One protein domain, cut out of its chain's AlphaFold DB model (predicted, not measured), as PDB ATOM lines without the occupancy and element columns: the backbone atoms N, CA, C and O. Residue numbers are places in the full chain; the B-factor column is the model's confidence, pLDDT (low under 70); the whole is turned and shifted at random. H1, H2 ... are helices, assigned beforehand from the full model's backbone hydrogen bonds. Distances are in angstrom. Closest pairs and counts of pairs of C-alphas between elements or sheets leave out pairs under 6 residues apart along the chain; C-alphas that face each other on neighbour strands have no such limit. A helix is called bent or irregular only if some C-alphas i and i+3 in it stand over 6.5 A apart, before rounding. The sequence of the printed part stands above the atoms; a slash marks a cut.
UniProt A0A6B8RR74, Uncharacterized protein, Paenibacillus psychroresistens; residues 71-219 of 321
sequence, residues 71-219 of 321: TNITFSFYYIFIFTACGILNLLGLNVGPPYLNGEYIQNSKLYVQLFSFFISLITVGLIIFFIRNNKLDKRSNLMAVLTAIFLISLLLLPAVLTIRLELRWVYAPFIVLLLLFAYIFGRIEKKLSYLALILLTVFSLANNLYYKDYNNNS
ATOM      1  N   THR A  71     -77.934 423.292 -15.131       68.62
ATOM      2  CA  THR A  71     -77.583 423.087 -16.535       68.62
ATOM      3  C   THR A  71     -78.079 424.229 -17.411       68.62
ATOM      4  O   THR A  71     -79.227 424.652 -17.278       68.62
ATOM      5  N   ASN A  72     -77.277 424.666 -18.378       69.38
ATOM      6  CA  ASN A  72     -77.716 425.660 -19.357       69.38
ATOM      7  C   ASN A  72     -78.909 425.149 -20.180       69.38
ATOM      8  O   ASN A  72     -78.963 423.978 -20.561       69.38
ATOM      9  N   ILE A  73     -79.858 426.042 -20.469       69.31
ATOM     10  CA  ILE A  73     -80.988 425.747 -21.353       69.31
ATOM     11  C   ILE A  73     -80.460 425.528 -22.773       69.31
ATOM     12  O   ILE A  73     -79.928 426.442 -23.402       69.31
ATOM     13  N   THR A  74     -80.614 424.309 -23.289       68.56
ATOM     14  CA  THR A  74     -80.309 423.983 -24.682       68.56
ATOM     15  C   THR A  74     -81.586 424.064 -25.509       68.56
ATOM     16  O   THR A  74     -82.542 423.313 -25.315       68.56
ATOM     17  N   PHE A  75     -81.625 425.000 -26.458       73.75
ATOM     18  CA  PHE A  75     -82.764 425.142 -27.359       73.75
ATOM     19  C   PHE A  75     -82.733 424.044 -28.420       73.75
ATOM     20  O   PHE A  75     -82.042 424.144 -29.430       73.75
ATOM     21  N   SER A  76     -83.508 422.987 -28.190       83.00
ATOM     22  CA  SER A  76     -83.765 421.940 -29.176       83.00
ATOM     23  C   SER A  76     -85.244 421.928 -29.525       83.00
ATOM     24  O   SER A  76     -86.090 421.609 -28.688       83.00
ATOM     25  N   PHE A  77     -85.562 422.235 -30.783       85.56
ATOM     26  CA  PHE A  77     -86.937 422.200 -31.280       85.56
ATOM     27  C   PHE A  77     -87.595 420.827 -31.095       85.56
ATOM     28  O   PHE A  77     -88.789 420.753 -30.816       85.56
ATOM     29  N   TYR A  78     -86.808 419.752 -31.186       87.56
ATOM     30  CA  TYR A  78     -87.279 418.387 -30.967       87.56
ATOM     31  C   TYR A  78     -87.778 418.178 -29.530       87.56
ATOM     32  O   TYR A  78     -88.918 417.757 -29.328       87.56
ATOM     33  N   TYR A  79     -86.968 418.538 -28.527       85.12
ATOM     34  CA  TYR A  79     -87.357 418.397 -27.120       85.12
ATOM     35  C   TYR A  79     -88.499 419.337 -26.747       85.12
ATOM     36  O   TYR A  79     -89.431 418.917 -26.063       85.12
ATOM     37  N   ILE A  80     -88.490 420.569 -27.267       88.00
ATOM     38  CA  ILE A  80     -89.582 421.526 -27.064       88.00
ATOM     39  C   ILE A  80     -90.906 420.938 -27.563       88.00
ATOM     40  O   ILE A  80     -91.914 420.983 -26.856       88.00
ATOM     41  N   PHE A  81     -90.915 420.348 -28.760       89.12
ATOM     42  CA  PHE A  81     -92.116 419.736 -29.317       89.12
ATOM     43  C   PHE A  81     -92.593 418.544 -28.480       89.12
ATOM     44  O   PHE A  81     -93.765 418.496 -28.102       89.12
ATOM     45  N   ILE A  82     -91.693 417.619 -28.133       90.44
ATOM     46  CA  ILE A  82     -92.035 416.429 -27.343       90.44
ATOM     47  C   ILE A  82     -92.557 416.812 -25.962       90.44
ATOM     48  O   ILE A  82     -93.613 416.330 -25.558       90.44
ATOM     49  N   PHE A  83     -91.868 417.699 -25.243       90.69
ATOM     50  CA  PHE A  83     -92.304 418.118 -23.915       90.69
ATOM     51  C   PHE A  83     -93.601 418.920 -23.965       90.69
ATOM     52  O   PHE A  83     -94.441 418.751 -23.087       90.69
ATOM     53  N   THR A  84     -93.826 419.721 -25.009       90.81
ATOM     54  CA  THR A  84     -95.121 420.389 -25.207       90.81
ATOM     55  C   THR A  84     -96.234 419.365 -25.417       90.81
ATOM     56  O   THR A  84     -97.265 419.434 -24.748       90.81
ATOM     57  N   ALA A  85     -96.020 418.383 -26.298       91.75
ATOM     58  CA  ALA A  85     -96.989 417.327 -26.564       91.75
ATOM     59  C   ALA A  85     -97.280 416.508 -25.299       91.75
ATOM     60  O   ALA A  85     -98.441 416.359 -24.927       91.75
ATOM     61  N   CYS A  86     -96.246 416.059 -24.583       92.19
ATOM     62  CA  CYS A  86     -96.397 415.384 -23.296       92.19
ATOM     63  C   CYS A  86     -97.166 416.256 -22.300       92.19
ATOM     64  O   CYS A  86     -98.130 415.784 -21.707       92.19
ATOM     65  N   GLY A  87     -96.802 417.528 -22.124       92.19
ATOM     66  CA  GLY A  87     -97.489 418.435 -21.203       92.19
ATOM     67  C   GLY A  87     -98.986 418.553 -21.496       92.19
ATOM     68  O   GLY A  87     -99.804 418.407 -20.591       92.19
ATOM     69  N   ILE A  88     -99.355 418.734 -22.767       92.38
ATOM     70  CA  ILE A  88    -100.757 418.834 -23.195       92.38
ATOM     71  C   ILE A  88    -101.494 417.503 -23.008       92.38
ATOM     72  O   ILE A  88    -102.590 417.486 -22.452       92.38
ATOM     73  N   LEU A  89    -100.911 416.382 -23.436       93.31
ATOM     74  CA  LEU A  89    -101.551 415.067 -23.331       93.31
ATOM     75  C   LEU A  89    -101.747 414.647 -21.867       93.31
ATOM     76  O   LEU A  89    -102.784 414.078 -21.529       93.31
ATOM     77  N   ASN A  90    -100.800 414.976 -20.985       92.75
ATOM     78  CA  ASN A  90    -100.950 414.754 -19.546       92.75
ATOM     79  C   ASN A  90    -102.054 415.630 -18.945       92.75
ATOM     80  O   ASN A  90    -102.830 415.135 -18.133       92.75
ATOM     81  N   LEU A  91    -102.202 416.888 -19.381       93.00
ATOM     82  CA  LEU A  91    -103.331 417.732 -18.961       93.00
ATOM     83  C   LEU A  91    -104.687 417.161 -19.386       93.00
ATOM     84  O   LEU A  91    -105.664 417.317 -18.662       93.00
ATOM     85  N   LEU A  92    -104.744 416.479 -20.532       92.50
ATOM     86  CA  LEU A  92    -105.940 415.771 -20.995       92.50
ATOM     87  C   LEU A  92    -106.146 414.409 -20.306       92.50
ATOM     88  O   LEU A  92    -107.153 413.756 -20.556       92.50
ATOM     89  N   GLY A  93    -105.231 413.981 -19.433       89.62
ATOM     90  CA  GLY A  93    -105.346 412.741 -18.662       89.62
ATOM     91  C   GLY A  93    -104.805 411.490 -19.355       89.62
ATOM     92  O   GLY A  93    -105.086 410.389 -18.894       89.62
ATOM     93  N   LEU A  94    -104.027 411.625 -20.438       89.19
ATOM     94  CA  LEU A  94    -103.458 410.481 -21.167       89.19
ATOM     95  C   LEU A  94    -102.173 409.913 -20.547       89.19
ATOM     96  O   LEU A  94    -101.684 408.915 -21.055       89.19
ATOM     97  N   ASN A  95    -101.610 410.520 -19.497       87.69
ATOM     98  CA  ASN A  95    -100.413 410.022 -18.796       87.69
ATOM     99  C   ASN A  95     -99.257 409.606 -19.740       87.69
ATOM    100  O   ASN A  95     -98.604 408.578 -19.550       87.69
ATOM    101  N   VAL A  96     -99.002 410.398 -20.790       90.06
ATOM    102  CA  VAL A  96     -97.980 410.113 -21.811       90.06
ATOM    103  C   VAL A  96     -96.644 410.718 -21.418       90.06
ATOM    104  O   VAL A  96     -96.533 411.922 -21.180       90.06
ATOM    105  N   GLY A  97     -95.602 409.894 -21.407       88.25
ATOM    106  CA  GLY A  97     -94.247 410.343 -21.134       88.25
ATOM    107  C   GLY A  97     -93.421 409.309 -20.375       88.25
ATOM    108  O   GLY A  97     -93.869 408.179 -20.174       88.25
ATOM    109  N   PRO A  98     -92.200 409.689 -19.986       86.56
ATOM    110  CA  PRO A  98     -91.282 408.818 -19.271       86.56
ATOM    111  C   PRO A  98     -91.703 408.588 -17.805       86.56
ATOM    112  O   PRO A  98     -92.470 409.378 -17.247       86.56
ATOM    113  N   PRO A  99     -91.150 407.558 -17.136       82.94
ATOM    114  CA  PRO A  99     -91.512 407.186 -15.765       82.94
ATOM    115  C   PRO A  99     -91.318 408.300 -14.732       82.94
ATOM    116  O   PRO A  99     -92.082 408.403 -13.784       82.94
ATOM    117  N   TYR A 100     -90.349 409.198 -14.917       79.44
ATOM    118  CA  TYR A 100     -90.172 410.335 -14.005       79.44
ATOM    119  C   TYR A 100     -91.300 411.381 -14.096       79.44
ATOM    120  O   TYR A 100     -91.428 412.222 -13.206       79.44
ATOM    121  N   LEU A 101     -92.095 411.362 -15.172       84.44
ATOM    122  CA  LEU A 101     -93.256 412.229 -15.359       84.44
ATOM    123  C   LEU A 101     -94.538 411.550 -14.859       84.44
ATOM    124  O   LEU A 101     -95.311 412.191 -14.157       84.44
ATOM    125  N   ASN A 102     -94.737 410.264 -15.169       84.31
ATOM    126  CA  ASN A 102     -96.013 409.561 -14.945       84.31
ATOM    127  C   ASN A 102     -95.928 408.330 -14.026       84.31
ATOM    128  O   ASN A 102     -96.884 407.567 -13.922       84.31
ATOM    129  N   GLY A 103     -94.788 408.095 -13.377       80.88
ATOM    130  CA  GLY A 103     -94.500 406.897 -12.578       80.88
ATOM    131  C   GLY A 103     -94.058 405.705 -13.429       80.88
ATOM    132  O   GLY A 103     -93.058 405.065 -13.119       80.88
ATOM    133  N   GLU A 104     -94.742 405.452 -14.544       85.19
ATOM    134  CA  GLU A 104     -94.392 404.423 -15.525       85.19
ATOM    135  C   GLU A 104     -94.811 404.820 -16.946       85.19
ATOM    136  O   GLU A 104     -95.547 405.787 -17.152       85.19
ATOM    137  N   TYR A 105     -94.352 404.058 -17.940       88.56
ATOM    138  CA  TYR A 105     -94.831 404.193 -19.313       88.56
ATOM    139  C   TYR A 105     -96.279 403.712 -19.427       88.56
ATOM    140  O   TYR A 105     -96.615 402.631 -18.942       88.56
ATOM    141  N   ILE A 106     -97.127 404.460 -20.141       88.00
ATOM    142  CA  ILE A 106     -98.535 404.079 -20.347       88.00
ATOM    143  C   ILE A 106     -98.682 402.698 -20.995       88.00
ATOM    144  O   ILE A 106     -99.595 401.957 -20.642       88.00
ATOM    145  N   GLN A 107     -97.758 402.314 -21.877       88.88
ATOM    146  CA  GLN A 107     -97.751 401.006 -22.536       88.88
ATOM    147  C   GLN A 107     -97.593 399.847 -21.543       88.88
ATOM    148  O   GLN A 107     -98.087 398.754 -21.805       88.88
ATOM    149  N   ASN A 108     -96.942 400.094 -20.405       88.94
ATOM    150  CA  ASN A 108     -96.718 399.095 -19.363       88.94
ATOM    151  C   ASN A 108     -97.878 399.034 -18.357       88.94
ATOM    152  O   ASN A 108     -97.985 398.069 -17.601       88.94
ATOM    153  N   SER A 109     -98.754 400.043 -18.357       88.25
ATOM    154  CA  SER A 109     -99.912 400.087 -17.467       88.25
ATOM    155  C   SER A 109    -100.989 399.083 -17.881       88.25
ATOM    156  O   SER A 109    -101.098 398.692 -19.048       88.25
ATOM    157  N   LYS A 110    -101.830 398.667 -16.927       91.12
ATOM    158  CA  LYS A 110    -102.940 397.738 -17.195       91.12
ATOM    159  C   LYS A 110    -103.921 398.326 -18.222       91.12
ATOM    160  O   LYS A 110    -104.211 399.518 -18.193       91.12
ATOM    161  N   LEU A 111    -104.514 397.471 -19.063       93.00
ATOM    162  CA  LEU A 111    -105.429 397.878 -20.145       93.00
ATOM    163  C   LEU A 111    -106.538 398.833 -19.671       93.00
ATOM    164  O   LEU A 111    -106.827 399.823 -20.336       93.00
ATOM    165  N   TYR A 112    -107.145 398.570 -18.510       92.31
ATOM    166  CA  TYR A 112    -108.211 399.430 -17.991       92.31
ATOM    167  C   TYR A 112    -107.726 400.856 -17.686       92.31
ATOM    168  O   TYR A 112    -108.484 401.795 -17.894       92.31
ATOM    169  N   VAL A 113    -106.470 401.034 -17.252       92.88
ATOM    170  CA  VAL A 113    -105.868 402.352 -16.983       92.88
ATOM    171  C   VAL A 113    -105.724 403.116 -18.289       92.88
ATOM    172  O   VAL A 113    -106.118 404.275 -18.382       92.88
ATOM    173  N   GLN A 114    -105.232 402.443 -19.331       94.25
ATOM    174  CA  GLN A 114    -105.111 403.018 -20.670       94.25
ATOM    175  C   GLN A 114    -106.483 403.457 -21.208       94.25
ATOM    176  O   GLN A 114    -106.622 404.571 -21.713       94.25
ATOM    177  N   LEU A 115    -107.511 402.616 -21.041       94.75
ATOM    178  CA  LEU A 115    -108.884 402.924 -21.446       94.75
ATOM    179  C   LEU A 115    -109.466 404.105 -20.661       94.75
ATOM    180  O   LEU A 115    -110.027 405.015 -21.265       94.75
ATOM    181  N   PHE A 116    -109.317 404.135 -19.335       94.88
ATOM    182  CA  PHE A 116    -109.790 405.251 -18.514       94.88
ATOM    183  C   PHE A 116    -109.090 406.560 -18.873       94.88
ATOM    184  O   PHE A 116    -109.768 407.565 -19.068       94.88
ATOM    185  N   SER A 117    -107.767 406.550 -19.050       94.81
ATOM    186  CA  SER A 117    -106.998 407.708 -19.524       94.81
ATOM    187  C   SER A 117    -107.507 408.211 -20.879       94.81
ATOM    188  O   SER A 117    -107.723 409.410 -21.073       94.81
ATOM    189  N   PHE A 118    -107.787 407.292 -21.806       95.38
ATOM    190  CA  PHE A 118    -108.382 407.623 -23.097       95.38
ATOM    191  C   PHE A 118    -109.780 408.245 -22.956       95.38
ATOM    192  O   PHE A 118    -110.051 409.284 -23.563       95.38
ATOM    193  N   PHE A 119    -110.655 407.672 -22.123       95.75
ATOM    194  CA  PHE A 119    -111.995 408.213 -21.882       95.75
ATOM    195  C   PHE A 119    -111.967 409.582 -21.197       95.75
ATOM    196  O   PHE A 119    -112.737 410.456 -21.591       95.75
ATOM    197  N   ILE A 120    -111.070 409.809 -20.232       96.06
ATOM    198  CA  ILE A 120    -110.879 411.123 -19.594       96.06
ATOM    199  C   ILE A 120    -110.531 412.171 -20.653       96.06
ATOM    200  O   ILE A 120    -111.161 413.231 -20.703       96.06
ATOM    201  N   SER A 121    -109.588 411.856 -21.542       96.06
ATOM    202  CA  SER A 121    -109.196 412.746 -22.637       96.06
ATOM    203  C   SER A 121    -110.344 413.003 -23.606       96.06
ATOM    204  O   SER A 121    -110.617 414.154 -23.957       96.06
ATOM    205  N   LEU A 122    -111.070 411.954 -23.998       96.62
ATOM    206  CA  LEU A 122    -112.210 412.064 -24.902       96.62
ATOM    207  C   LEU A 122    -113.317 412.948 -24.313       96.62
ATOM    208  O   LEU A 122    -113.829 413.831 -25.001       96.62
ATOM    209  N   ILE A 123    -113.657 412.749 -23.037       96.31
ATOM    210  CA  ILE A 123    -114.657 413.551 -22.326       96.31
ATOM    211  C   ILE A 123    -114.180 415.000 -22.210       96.31
ATOM    212  O   ILE A 123    -114.937 415.914 -22.523       96.31
ATOM    213  N   THR A 124    -112.923 415.227 -21.827       96.00
ATOM    214  CA  THR A 124    -112.344 416.572 -21.679       96.00
ATOM    215  C   THR A 124    -112.408 417.363 -22.985       96.00
ATOM    216  O   THR A 124    -112.948 418.471 -23.021       96.00
ATOM    217  N   VAL A 125    -111.911 416.785 -24.082       96.00
ATOM    218  CA  VAL A 125    -111.932 417.422 -25.407       96.00
ATOM    219  C   VAL A 125    -113.370 417.585 -25.905       96.00
ATOM    220  O   VAL A 125    -113.741 418.660 -26.381       96.00
ATOM    221  N   GLY A 126    -114.204 416.553 -25.743       95.38
ATOM    222  CA  GLY A 126    -115.612 416.571 -26.127       95.38
ATOM    223  C   GLY A 126    -116.399 417.682 -25.433       95.38
ATOM    224  O   GLY A 126    -117.144 418.404 -26.095       95.38
ATOM    225  N   LEU A 127    -116.180 417.889 -24.132       94.94
ATOM    226  CA  LEU A 127    -116.800 418.965 -23.354       94.94
ATOM    227  C   LEU A 127    -116.385 420.349 -23.843       94.94
ATOM    228  O   LEU A 127    -117.244 421.215 -24.009       94.94
ATOM    229  N   ILE A 128    -115.094 420.566 -24.108       94.81
ATOM    230  CA  ILE A 128    -114.595 421.852 -24.613       94.81
ATOM    231  C   ILE A 128    -115.200 422.150 -25.992       94.81
ATOM    232  O   ILE A 128    -115.703 423.251 -26.224       94.81
ATOM    233  N   ILE A 129    -115.225 421.167 -26.898       93.88
ATOM    234  CA  ILE A 129    -115.821 421.322 -28.235       93.88
ATOM    235  C   ILE A 129    -117.328 421.588 -28.132       93.88
ATOM    236  O   ILE A 129    -117.839 422.507 -28.778       93.88
ATOM    237  N   PHE A 130    -118.043 420.814 -27.314       93.06
ATOM    238  CA  PHE A 130    -119.474 420.991 -27.065       93.06
ATOM    239  C   PHE A 130    -119.773 422.406 -26.555       93.06
ATOM    240  O   PHE A 130    -120.650 423.091 -27.087       93.06
ATOM    241  N   PHE A 131    -118.994 422.874 -25.576       92.19
ATOM    242  CA  PHE A 131    -119.140 424.191 -24.970       92.19
ATOM    243  C   PHE A 131    -118.971 425.335 -25.981       92.19
ATOM    244  O   PHE A 131    -119.752 426.291 -25.984       92.19
ATOM    245  N   ILE A 132    -117.989 425.218 -26.881       91.38
ATOM    246  CA  ILE A 132    -117.749 426.199 -27.948       91.38
ATOM    247  C   ILE A 132    -118.886 426.193 -28.985       91.38
ATOM    248  O   ILE A 132    -119.223 427.243 -29.538       91.38
ATOM    249  N   ARG A 133    -119.479 425.031 -29.288       88.69
ATOM    250  CA  ARG A 133    -120.464 424.891 -30.377       88.69
ATOM    251  C   ARG A 133    -121.898 425.234 -29.973       88.69
ATOM    252  O   ARG A 133    -122.598 425.840 -30.784       88.69
ATOM    253  N   ASN A 134    -122.332 424.870 -28.767       82.94
ATOM    254  CA  ASN A 134    -123.761 424.854 -28.433       82.94
ATOM    255  C   ASN A 134    -124.321 426.148 -27.835       82.94
ATOM    256  O   ASN A 134    -125.520 426.396 -27.939       82.94
ATOM    257  N   ASN A 135    -123.484 427.027 -27.289       72.31
ATOM    258  CA  ASN A 135    -123.950 428.291 -26.716       72.31
ATOM    259  C   ASN A 135    -124.007 429.398 -27.780       72.31
ATOM    260  O   ASN A 135    -123.079 430.191 -27.920       72.31
ATOM    261  N   LYS A 136    -125.105 429.444 -28.553       64.44
ATOM    262  CA  LYS A 136    -125.280 430.383 -29.682       64.44
ATOM    263  C   LYS A 136    -125.195 431.861 -29.276       64.44
ATOM    264  O   LYS A 136    -124.585 432.635 -30.008       64.44
ATOM    265  N   LEU A 137    -125.767 432.235 -28.129       63.34
ATOM    266  CA  LEU A 137    -125.795 433.629 -27.656       63.34
ATOM    267  C   LEU A 137    -124.410 434.112 -27.184       63.34
ATOM    268  O   LEU A 137    -124.017 435.234 -27.488       63.34
ATOM    269  N   ASP A 138    -123.623 433.227 -26.565       80.00
ATOM    270  CA  ASP A 138    -122.327 433.560 -25.952       80.00
ATOM    271  C   ASP A 138    -121.115 432.968 -26.687       80.00
ATOM    272  O   ASP A 138    -120.007 432.930 -26.150       80.00
ATOM    273  N   LYS A 139    -121.277 432.520 -27.937       83.56
ATOM    274  CA  LYS A 139    -120.244 431.768 -28.675       83.56
ATOM    275  C   LYS A 139    -118.881 432.468 -28.693       83.56
ATOM    276  O   LYS A 139    -117.854 431.830 -28.475       83.56
ATOM    277  N   ARG A 140    -118.866 433.788 -28.921       85.81
ATOM    278  CA  ARG A 140    -117.632 434.598 -28.901       85.81
ATOM    279  C   ARG A 140    -117.010 434.668 -27.506       85.81
ATOM    280  O   ARG A 140    -115.795 434.556 -27.389       85.81
ATOM    281  N   SER A 141    -117.826 434.833 -26.466       86.88
ATOM    282  CA  SER A 141    -117.353 434.889 -25.079       86.88
ATOM    283  C   SER A 141    -116.764 433.546 -24.640       86.88
ATOM    284  O   SER A 141    -115.665 433.505 -24.094       86.88
ATOM    285  N   ASN A 142    -117.435 432.442 -24.970       90.56
ATOM    286  CA  ASN A 142    -116.979 431.091 -24.650       90.56
ATOM    287  C   ASN A 142    -115.684 430.732 -25.376       90.56
ATOM    288  O   ASN A 142    -114.763 430.210 -24.754       90.56
ATOM    289  N   LEU A 143    -115.580 431.075 -26.664       91.81
ATOM    290  CA  LEU A 143    -114.337 430.914 -27.412       91.81
ATOM    291  C   LEU A 143    -113.204 431.727 -26.776       91.81
ATOM    292  O   LEU A 143    -112.118 431.198 -26.575       91.81
ATOM    293  N   MET A 144    -113.461 432.986 -26.409       90.50
ATOM    294  CA  MET A 144    -112.459 433.835 -25.768       90.50
ATOM    295  C   MET A 144    -112.013 433.271 -24.414       90.50
ATOM    296  O   MET A 144    -110.823 433.297 -24.113       90.50
ATOM    297  N   ALA A 145    -112.933 432.723 -23.615       92.31
ATOM    298  CA  ALA A 145    -112.607 432.079 -22.345       92.31
ATOM    299  C   ALA A 145    -111.692 430.859 -22.546       92.31
ATOM    300  O   ALA A 145    -110.657 430.759 -21.887       92.31
ATOM    301  N   VAL A 146    -112.018 429.983 -23.507       94.81
ATOM    302  CA  VAL A 146    -111.184 428.816 -23.842       94.81
ATOM    303  C   VAL A 146    -109.813 429.251 -24.365       94.81
ATOM    304  O   VAL A 146    -108.800 428.746 -23.895       94.81
ATOM    305  N   LEU A 147    -109.753 430.221 -25.282       94.50
ATOM    306  CA  LEU A 147    -108.487 430.741 -25.811       94.50
ATOM    307  C   LEU A 147    -107.628 431.384 -24.719       94.50
ATOM    308  O   LEU A 147    -106.416 431.193 -24.703       94.50
ATOM    309  N   THR A 148    -108.249 432.101 -23.780       93.94
ATOM    310  CA  THR A 148    -107.553 432.695 -22.630       93.94
ATOM    311  C   THR A 148    -106.969 431.608 -21.728       93.94
ATOM    312  O   THR A 148    -105.820 431.723 -21.305       93.94
ATOM    313  N   ALA A 149    -107.726 430.536 -21.470       95.75
ATOM    314  CA  ALA A 149    -107.253 429.393 -20.693       95.75
ATOM    315  C   ALA A 149    -106.095 428.666 -21.394       95.75
ATOM    316  O   ALA A 149    -105.073 428.420 -20.764       95.75
ATOM    317  N   ILE A 150    -106.213 428.393 -22.699       94.94
ATOM    318  CA  ILE A 150    -105.148 427.770 -23.502       94.94
ATOM    319  C   ILE A 150    -103.892 428.640 -23.492       94.94
ATOM    320  O   ILE A 150    -102.802 428.136 -23.252       94.94
ATOM    321  N   PHE A 151    -104.033 429.951 -23.699       95.12
ATOM    322  CA  PHE A 151    -102.900 430.871 -23.675       95.12
ATOM    323  C   PHE A 151    -102.188 430.859 -22.317       95.12
ATOM    324  O   PHE A 151    -100.963 430.774 -22.263       95.12
ATOM    325  N   LEU A 152    -102.947 430.868 -21.218       95.19
ATOM    326  CA  LEU A 152    -102.385 430.797 -19.871       95.19
ATOM    327  C   LEU A 152    -101.708 429.444 -19.589       95.19
ATOM    328  O   LEU A 152    -100.612 429.424 -19.034       95.19
ATOM    329  N   ILE A 153    -102.318 428.329 -20.004       95.25
ATOM    330  CA  ILE A 153    -101.736 426.978 -19.915       95.25
ATOM    331  C   ILE A 153    -100.394 426.923 -20.651       95.25
ATOM    332  O   ILE A 153     -99.409 426.455 -20.082       95.25
ATOM    333  N   SER A 154    -100.332 427.450 -21.876       92.81
ATOM    334  CA  SER A 154     -99.103 427.478 -22.673       92.81
ATOM    335  C   SER A 154     -97.992 428.276 -21.993       92.81
ATOM    336  O   SER A 154     -96.858 427.810 -21.933       92.81
ATOM    337  N   LEU A 155     -98.304 429.447 -21.426       93.38
ATOM    338  CA  LEU A 155     -97.319 430.256 -20.698       93.38
ATOM    339  C   LEU A 155     -96.837 429.581 -19.408       93.38
ATOM    340  O   LEU A 155     -95.671 429.718 -19.051       93.38
ATOM    341  N   LEU A 156     -97.707 428.840 -18.718       92.62
ATOM    342  CA  LEU A 156     -97.340 428.095 -17.511       92.62
ATOM    343  C   LEU A 156     -96.502 426.843 -17.815       92.62
ATOM    344  O   LEU A 156     -95.669 426.466 -16.993       92.62
ATOM    345  N   LEU A 157     -96.696 426.217 -18.980       91.38
ATOM    346  CA  LEU A 157     -95.882 425.087 -19.443       91.38
ATOM    347  C   LEU A 157     -94.548 425.523 -20.057       91.38
ATOM    348  O   LEU A 157     -93.594 424.748 -20.020       91.38
ATOM    349  N   LEU A 158     -94.458 426.743 -20.593       89.38
ATOM    350  CA  LEU A 158     -93.277 427.231 -21.307       89.38
ATOM    351  C   LEU A 158     -91.964 427.040 -20.518       89.38
ATOM    352  O   LEU A 158     -91.035 426.464 -21.083       89.38
ATOM    353  N   PRO A 159     -91.861 427.414 -19.225       86.00
ATOM    354  CA  PRO A 159     -90.636 427.187 -18.461       86.00
ATOM    355  C   PRO A 159     -90.263 425.709 -18.335       86.00
ATOM    356  O   PRO A 159     -89.087 425.384 -18.294       86.00
ATOM    357  N   ALA A 160     -91.247 424.811 -18.286       84.56
ATOM    358  CA  ALA A 160     -91.003 423.378 -18.166       84.56
ATOM    359  C   ALA A 160     -90.459 422.789 -19.473       84.56
ATOM    360  O   ALA A 160     -89.515 422.005 -19.465       84.56
ATOM    361  N   VAL A 161     -91.024 423.217 -20.600       84.69
ATOM    362  CA  VAL A 161     -90.654 422.761 -21.946       84.69
ATOM    363  C   VAL A 161     -89.246 423.214 -22.349       84.69
ATOM    364  O   VAL A 161     -88.576 422.526 -23.112       84.69
ATOM    365  N   LEU A 162     -88.791 424.356 -21.829       82.50
ATOM    366  CA  LEU A 162     -87.444 424.877 -22.074       82.50
ATOM    367  C   LEU A 162     -86.365 424.214 -21.206       82.50
ATOM    368  O   LEU A 162     -85.181 424.465 -21.406       82.50
ATOM    369  N   THR A 163     -86.739 423.382 -20.235       77.25
ATOM    370  CA  THR A 163     -85.767 422.666 -19.399       77.25
ATOM    371  C   THR A 163     -85.389 421.315 -19.999       77.25
ATOM    372  O   THR A 163     -85.989 420.839 -20.959       77.25
ATOM    373  N   ILE A 164     -84.392 420.662 -19.397       71.38
ATOM    374  CA  ILE A 164     -83.916 419.336 -19.817       71.38
ATOM    375  C   ILE A 164     -84.967 418.242 -19.571       71.38
ATOM    376  O   ILE A 164     -84.944 417.209 -20.239       71.38
ATOM    377  N   ARG A 165     -85.890 418.441 -18.618       77.19
ATOM    378  CA  ARG A 165     -86.891 417.434 -18.248       77.19
ATOM    379  C   ARG A 165     -88.229 418.048 -17.845       77.19
ATOM    380  O   ARG A 165     -88.293 418.934 -16.997       77.19
ATOM    381  N   LEU A 166     -89.314 417.487 -18.373       85.44
ATOM    382  CA  LEU A 166     -90.667 417.777 -17.909       85.44
ATOM    383  C   LEU A 166     -91.025 416.867 -16.725       85.44
ATOM    384  O   LEU A 166     -91.214 415.668 -16.899       85.44
ATOM    385  N   GLU A 167     -91.140 417.428 -15.523       84.19
ATOM    386  CA  GLU A 167     -91.590 416.698 -14.323       84.19
ATOM    387  C   GLU A 167     -93.068 416.985 -14.019       84.19
ATOM    388  O   GLU A 167     -93.582 418.060 -14.337       84.19
ATOM    389  N   LEU A 168     -93.735 416.079 -13.297       84.38
ATOM    390  CA  LEU A 168     -95.168 416.189 -12.995       84.38
ATOM    391  C   LEU A 168     -95.549 417.499 -12.284       84.38
ATOM    392  O   LEU A 168     -96.579 418.101 -12.581       84.38
ATOM    393  N   ARG A 169     -94.674 418.007 -11.404       86.31
ATOM    394  CA  ARG A 169     -94.898 419.263 -10.664       86.31
ATOM    395  C   ARG A 169     -95.061 420.496 -11.556       86.31
ATOM    396  O   ARG A 169     -95.622 421.498 -11.117       86.31
ATOM    397  N   TRP A 170     -94.562 420.449 -12.790       86.94
ATOM    398  CA  TRP A 170     -94.730 421.534 -13.754       86.94
ATOM    399  C   TRP A 170     -96.133 421.568 -14.360       86.94
ATOM    400  O   TRP A 170     -96.584 422.622 -14.798       86.94
ATOM    401  N   VAL A 171     -96.845 420.440 -14.338       89.62
ATOM    402  CA  VAL A 171     -98.197 420.302 -14.887       89.62
ATOM    403  C   VAL A 171     -99.263 420.804 -13.903       89.62
ATOM    404  O   VAL A 171    -100.355 421.173 -14.325       89.62
ATOM    405  N   TYR A 172     -98.951 420.925 -12.605       90.19
ATOM    406  CA  TYR A 172     -99.916 421.321 -11.567       90.19
ATOM    407  C   TYR A 172    -100.546 422.701 -11.787       90.19
ATOM    408  O   TYR A 172    -101.766 422.836 -11.729       90.19
ATOM    409  N   ALA A 173     -99.746 423.736 -12.059       91.56
ATOM    410  CA  ALA A 173    -100.286 425.079 -12.282       91.56
ATOM    411  C   ALA A 173    -101.159 425.165 -13.556       91.56
ATOM    412  O   ALA A 173    -102.281 425.666 -13.461       91.56
ATOM    413  N   PRO A 174    -100.730 424.639 -14.723       94.62
ATOM    414  CA  PRO A 174    -101.606 424.522 -15.889       94.62
ATOM    415  C   PRO A 174    -102.873 423.688 -15.625       94.62
ATOM    416  O   PRO A 174    -103.947 424.030 -16.118       94.62
ATOM    417  N   PHE A 175    -102.785 422.633 -14.810       94.44
ATOM    418  CA  PHE A 175    -103.938 421.806 -14.450       94.44
ATOM    419  C   PHE A 175    -104.983 422.584 -13.641       94.44
ATOM    420  O   PHE A 175    -106.176 422.460 -13.902       94.44
ATOM    421  N   ILE A 176    -104.564 423.470 -12.734       95.38
ATOM    422  CA  ILE A 176    -105.489 424.375 -12.029       95.38
ATOM    423  C   ILE A 176    -106.252 425.262 -13.024       95.38
ATOM    424  O   ILE A 176    -107.451 425.480 -12.860       95.38
ATOM    425  N   VAL A 177    -105.598 425.742 -14.087       96.38
ATOM    426  CA  VAL A 177    -106.269 426.525 -15.138       96.38
ATOM    427  C   VAL A 177    -107.301 425.681 -15.890       96.38
ATOM    428  O   VAL A 177    -108.394 426.174 -16.173       96.38
ATOM    429  N   LEU A 178    -107.005 424.406 -16.159       95.88
ATOM    430  CA  LEU A 178    -107.973 423.471 -16.738       95.88
ATOM    431  C   LEU A 178    -109.178 423.247 -15.808       95.88
ATOM    432  O   LEU A 178    -110.317 423.283 -16.268       95.88
ATOM    433  N   LEU A 179    -108.957 423.096 -14.499       95.56
ATOM    434  CA  LEU A 179    -110.039 422.980 -13.515       95.56
ATOM    435  C   LEU A 179    -110.902 424.249 -13.450       95.56
ATOM    436  O   LEU A 179    -112.126 424.158 -13.373       95.56
ATOM    437  N   LEU A 180    -110.291 425.436 -13.531       96.50
ATOM    438  CA  LEU A 180    -111.025 426.702 -13.626       96.50
ATOM    439  C   LEU A 180    -111.857 426.774 -14.911       96.50
ATOM    440  O   LEU A 180    -112.999 427.238 -14.879       96.50
ATOM    441  N   LEU A 181    -111.320 426.281 -16.031       96.12
ATOM    442  CA  LEU A 181    -112.070 426.166 -17.278       96.12
ATOM    443  C   LEU A 181    -113.255 425.200 -17.121       96.12
ATOM    444  O   LEU A 181    -114.359 425.536 -17.542       96.12
ATOM    445  N   PHE A 182    -113.076 424.051 -16.469       95.44
ATOM    446  CA  PHE A 182    -114.179 423.137 -16.165       95.44
ATOM    447  C   PHE A 182    -115.247 423.781 -15.286       95.44
ATOM    448  O   PHE A 182    -116.423 423.703 -15.628       95.44
ATOM    449  N   ALA A 183    -114.865 424.479 -14.215       95.12
ATOM    450  CA  ALA A 183    -115.815 425.208 -13.377       95.12
ATOM    451  C   ALA A 183    -116.618 426.238 -14.194       95.12
ATOM    452  O   ALA A 183    -117.838 426.342 -14.055       95.12
ATOM    453  N   TYR A 184    -115.951 426.954 -15.107       94.31
ATOM    454  CA  TYR A 184    -116.589 427.905 -16.018       94.31
ATOM    455  C   TYR A 184    -117.565 427.236 -17.002       94.31
ATOM    456  O   TYR A 184    -118.654 427.772 -17.230       94.31
ATOM    457  N   ILE A 185    -117.192 426.079 -17.566       94.12
ATOM    458  CA  ILE A 185    -118.012 425.290 -18.500       94.12
ATOM    459  C   ILE A 185    -119.229 424.706 -17.782       94.12
ATOM    460  O   ILE A 185    -120.356 424.889 -18.239       94.12
ATOM    461  N   PHE A 186    -119.026 424.037 -16.647       94.00
ATOM    462  CA  PHE A 186    -120.083 423.384 -15.875       94.00
ATOM    463  C   PHE A 186    -121.146 424.365 -15.379       94.00
ATOM    464  O   PHE A 186    -122.328 424.033 -15.382       94.00
ATOM    465  N   GLY A 187    -120.766 425.608 -15.069       91.38
ATOM    466  CA  GLY A 187    -121.721 426.669 -14.740       91.38
ATOM    467  C   GLY A 187    -122.577 427.173 -15.913       91.38
ATOM    468  O   GLY A 187    -123.463 427.995 -15.693       91.38
ATOM    469  N   ARG A 188    -122.313 426.738 -17.154       91.25
ATOM    470  CA  ARG A 188    -122.918 427.276 -18.392       91.25
ATOM    471  C   ARG A 188    -123.464 426.223 -19.360       91.25
ATOM    472  O   ARG A 188    -123.927 426.586 -20.442       91.25
ATOM    473  N   ILE A 189    -123.385 424.941 -19.019       91.25
ATOM    474  CA  ILE A 189    -124.010 423.855 -19.783       91.25
ATOM    475  C   ILE A 189    -125.223 423.306 -19.027       91.25
ATOM    476  O   ILE A 189    -125.468 423.659 -17.874       91.25
ATOM    477  N   GLU A 190    -126.002 422.436 -19.671       92.19
ATOM    478  CA  GLU A 190    -127.138 421.785 -19.020       92.19
ATOM    479  C   GLU A 190    -126.687 421.001 -17.775       92.19
ATOM    480  O   GLU A 190    -125.732 420.222 -17.826       92.19
ATOM    481  N   LYS A 191    -127.413 421.166 -16.660       92.75
ATOM    482  CA  LYS A 191    -127.074 420.550 -15.367       92.75
ATOM    483  C   LYS A 191    -126.886 419.035 -15.459       92.75
ATOM    484  O   LYS A 191    -125.919 418.517 -14.917       92.75
ATOM    485  N   LYS A 192    -127.768 418.325 -16.177       94.31
ATOM    486  CA  LYS A 192    -127.673 416.863 -16.348       94.31
ATOM    487  C   LYS A 192    -126.360 416.452 -17.013       94.31
ATOM    488  O   LYS A 192    -125.681 415.557 -16.516       94.31
ATOM    489  N   LEU A 193    -125.982 417.139 -18.092       93.44
ATOM    490  CA  LEU A 193    -124.725 416.890 -18.796       93.44
ATOM    491  C   LEU A 193    -123.518 417.227 -17.916       93.44
ATOM    492  O   LEU A 193    -122.557 416.465 -17.889       93.44
ATOM    493  N   SER A 194    -123.581 418.332 -17.167       94.12
ATOM    494  CA  SER A 194    -122.531 418.710 -16.217       94.12
ATOM    495  C   SER A 194    -122.323 417.651 -15.137       94.12
ATOM    496  O   SER A 194    -121.180 417.268 -14.901       94.12
ATOM    497  N   TYR A 195    -123.394 417.149 -14.514       95.50
ATOM    498  CA  TYR A 195    -123.286 416.109 -13.491       95.50
ATOM    499  C   TYR A 195    -122.741 414.805 -14.065       95.50
ATOM    500  O   TYR A 195    -121.830 414.228 -13.484       95.50
ATOM    501  N   LEU A 196    -123.239 414.372 -15.226       96.50
ATOM    502  CA  LEU A 196    -122.757 413.160 -15.887       96.50
ATOM    503  C   LEU A 196    -121.264 413.255 -16.218       96.50
ATOM    504  O   LEU A 196    -120.499 412.352 -15.890       96.50
ATOM    505  N   ALA A 197    -120.839 414.367 -16.814       95.81
ATOM    506  CA  ALA A 197    -119.441 414.617 -17.136       95.81
ATOM    507  C   ALA A 197    -118.547 414.624 -15.891       95.81
ATOM    508  O   ALA A 197    -117.494 413.991 -15.885       95.81
ATOM    509  N   LEU A 198    -118.978 415.309 -14.830       95.94
ATOM    510  CA  LEU A 198    -118.228 415.402 -13.583       95.94
ATOM    511  C   LEU A 198    -118.108 414.040 -12.895       95.94
ATOM    512  O   LEU A 198    -117.020 413.691 -12.442       95.94
ATOM    513  N   ILE A 199    -119.184 413.246 -12.866       96.81
ATOM    514  CA  ILE A 199    -119.163 411.880 -12.329       96.81
ATOM    515  C   ILE A 199    -118.184 411.016 -13.125       96.81
ATOM    516  O   ILE A 199    -117.310 410.401 -12.523       96.81
ATOM    517  N   LEU A 200    -118.280 410.999 -14.458       96.50
ATOM    518  CA  LEU A 200    -117.404 410.176 -15.297       96.50
ATOM    519  C   LEU A 200    -115.930 410.566 -15.152       96.50
ATOM    520  O   LEU A 200    -115.093 409.694 -14.930       96.50
ATOM    521  N   LEU A 201    -115.615 411.864 -15.224       95.94
ATOM    522  CA  LEU A 201    -114.251 412.356 -15.023       95.94
ATOM    523  C   LEU A 201    -113.730 411.957 -13.641       95.94
ATOM    524  O   LEU A 201    -112.635 411.419 -13.536       95.94
ATOM    525  N   THR A 202    -114.530 412.143 -12.589       95.25
ATOM    526  CA  THR A 202    -114.111 411.825 -11.218       95.25
ATOM    527  C   THR A 202    -113.893 410.327 -11.025       95.25
ATOM    528  O   THR A 202    -112.866 409.931 -10.483       95.25
ATOM    529  N   VAL A 203    -114.820 409.483 -11.486       95.94
ATOM    530  CA  VAL A 203    -114.733 408.023 -11.337       95.94
ATOM    531  C   VAL A 203    -113.524 407.472 -12.087       95.94
ATOM    532  O   VAL A 203    -112.747 406.717 -11.505       95.94
ATOM    533  N   PHE A 204    -113.311 407.878 -13.342       95.25
ATOM    534  CA  PHE A 204    -112.154 407.421 -14.114       95.25
ATOM    535  C   PHE A 204    -110.836 407.954 -13.549       95.25
ATOM    536  O   PHE A 204    -109.872 407.196 -13.438       95.25
ATOM    537  N   SER A 205    -110.784 409.222 -13.125       92.94
ATOM    538  CA  SER A 205    -109.587 409.772 -12.483       92.94
ATOM    539  C   SER A 205    -109.273 409.074 -11.159       92.94
ATOM    540  O   SER A 205    -108.109 408.781 -10.901       92.94
ATOM    541  N   LEU A 206    -110.281 408.759 -10.337       93.31
ATOM    542  CA  LEU A 206    -110.091 408.008  -9.093       93.31
ATOM    543  C   LEU A 206    -109.622 406.580  -9.364       93.31
ATOM    544  O   LEU A 206    -108.690 406.128  -8.706       93.31
ATOM    545  N   ALA A 207    -110.205 405.890 -10.345       91.44
ATOM    546  CA  ALA A 207    -109.783 404.543 -10.721       91.44
ATOM    547  C   ALA A 207    -108.316 404.513 -11.186       91.44
ATOM    548  O   ALA A 207    -107.541 403.670 -10.732       91.44
ATOM    549  N   ASN A 208    -107.909 405.478 -12.016       90.06
ATOM    550  CA  ASN A 208    -106.509 405.650 -12.401       90.06
ATOM    551  C   ASN A 208    -105.620 405.951 -11.187       90.06
ATOM    552  O   ASN A 208    -104.561 405.350 -11.035       90.06
ATOM    553  N   ASN A 209    -106.047 406.851 -10.299       87.38
ATOM    554  CA  ASN A 209    -105.266 407.232  -9.123       87.38
ATOM    555  C   ASN A 209    -105.062 406.053  -8.158       87.38
ATOM    556  O   ASN A 209    -103.962 405.871  -7.649       87.38
ATOM    557  N   LEU A 210    -106.073 405.202  -7.956       88.81
ATOM    558  CA  LEU A 210    -105.930 403.982  -7.156       88.81
ATOM    559  C   LEU A 210    -104.855 403.057  -7.734       88.81
ATOM    560  O   LEU A 210    -103.996 402.589  -6.993       88.81
ATOM    561  N   TYR A 211    -104.842 402.872  -9.054       88.75
ATOM    562  CA  TYR A 211    -103.808 402.077  -9.712       88.75
ATOM    563  C   TYR A 211    -102.402 402.651  -9.488       88.75
ATOM    564  O   TYR A 211    -101.501 401.920  -9.080       88.75
ATOM    565  N   TYR A 212    -102.208 403.955  -9.709       81.44
ATOM    566  CA  TYR A 212    -100.900 404.579  -9.493       81.44
ATOM    567  C   TYR A 212    -100.512 404.617  -8.014       81.44
ATOM    568  O   TYR A 212     -99.336 404.495  -7.695       81.44
ATOM    569  N   LYS A 213    -101.473 404.718  -7.092       81.81
ATOM    570  CA  LYS A 213    -101.218 404.593  -5.655       81.81
ATOM    571  C   LYS A 213    -100.732 403.189  -5.295       81.81
ATOM    572  O   LYS A 213     -99.757 403.065  -4.564       81.81
ATOM    573  N   ASP A 214    -101.350 402.145  -5.835       79.69
ATOM    574  CA  ASP A 214    -100.894 400.768  -5.623       79.69
ATOM    575  C   ASP A 214     -99.529 400.516  -6.279       79.69
ATOM    576  O   ASP A 214     -98.676 399.826  -5.721       79.69
ATOM    577  N   TYR A 215     -99.283 401.112  -7.447       75.62
ATOM    578  CA  TYR A 215     -97.969 401.100  -8.087       75.62
ATOM    579  C   TYR A 215     -96.902 401.782  -7.210       75.62
ATOM    580  O   TYR A 215     -95.812 401.240  -7.020       75.62
ATOM    581  N   ASN A 216     -97.246 402.927  -6.616       63.88
ATOM    582  CA  ASN A 216     -96.402 403.688  -5.698       63.88
ATOM    583  C   ASN A 216     -96.094 402.914  -4.411       63.88
ATOM    584  O   ASN A 216     -94.940 402.876  -4.000       63.88
ATOM    585  N   ASN A 217     -97.096 402.253  -3.818       61.97
ATOM    586  CA  ASN A 217     -96.951 401.434  -2.607       61.97
ATOM    587  C   ASN A 217     -96.036 400.212  -2.801       61.97
ATOM    588  O   ASN A 217     -95.571 399.624  -1.830       61.97
ATOM    589  N   ASN A 218     -95.785 399.815  -4.049       62.72
ATOM    590  CA  ASN A 218     -94.843 398.752  -4.388       62.72
ATOM    591  C   ASN A 218     -93.423 399.278  -4.657       62.72
ATOM    592  O   ASN A 218     -92.640 398.588  -5.308       62.72
ATOM    593  N   SER A 219     -93.104 400.500  -4.209       61.12
ATOM    594  CA  SER A 219     -91.752 401.085  -4.267       61.12
ATOM    595  C   SER A 219     -91.202 401.201  -5.691       61.12
ATOM    596  O   SER A 219     -89.995 401.215  -5.920       61.12
TER     597      SER A 219
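What this domain is: This is residues 71 to 219 of the 321 residues of an uncharacterized protein of Paenibacillus psychroresistens (UniProt A0A6B8RR74). Two pairs of helices running opposite ways, H4 with H5 and H3 with H6, open as a V from the end where H3 links to H4 and H5 to H6; H1 reaches slantwise into the mouth of the V, and the short H2 lies at that mouth too. The printed part has 149 residues with six named helices, H1 to H6 in chain order, and no named strand: all helix. It is compact, with a radius of gyration of the C-alphas of 16.5 A, yet flat, spanning 50 by 36 by 19 A.

How they stand to each other: H6, residues 191 to 217, touches residues 113 to 123 of H3, residues 111 to 134, at a shallow tilt of 29 degrees, opposite ways; their closest C-alphas, Phe 116 and Phe 204, are 5.4 A apart. H3 forms a helical hairpin with H4, residues 139 to 161, at a steep tilt of 42 degrees; closest are C-alphas 132 and 143, 5.8 A. H4 and H5, residues 168 to 186, form another, at a shallow tilt of 7 degrees; closest are C-alphas 153 and 174, 4.7 A. H5 has a kink of 32 degrees near residue 175. H4 and H6 are apart. H1, residues 77 to 91, touches H4 at C-alphas 83 and 161, 5.3 A, and H5 at C-alphas 91 and 175, 6.1 A. H2, residues 99 to 102, only just touches H5, with 3 pairs of C-alphas within 8 A; the closest, 101 and 168, are 5.0 A apart. Every O i to N i+4 pair is within hydrogen-bond range in H1, H3 and H6, but 17 of 19 in H4 and 12 of 15 in H5; H2 is too short for one.

Where its parts are: H6 is 37.9 A long, H3 33.7 A, H4 31.7 A, H5 26.1 A and H1 21.0 A. C-alpha 77 opens H1 at (-86.937, 422.200, -31.280), and C-alpha 217 ends H6 at (-96.951, 401.434, -2.607). H4 and H5 are only just irregular: C-alphas 156 and 159, and 170 and 173, are 6.8 A apart.

The domain as a whole: The C-alphas of Leu 137 and Ser 219, the two farthest apart, are 52.6 A apart. The printed part has no cut and no long link. Its mean pLDDT is 88.7; residues 71 to 74, 136 to 137 and 216 to 219 are under 70.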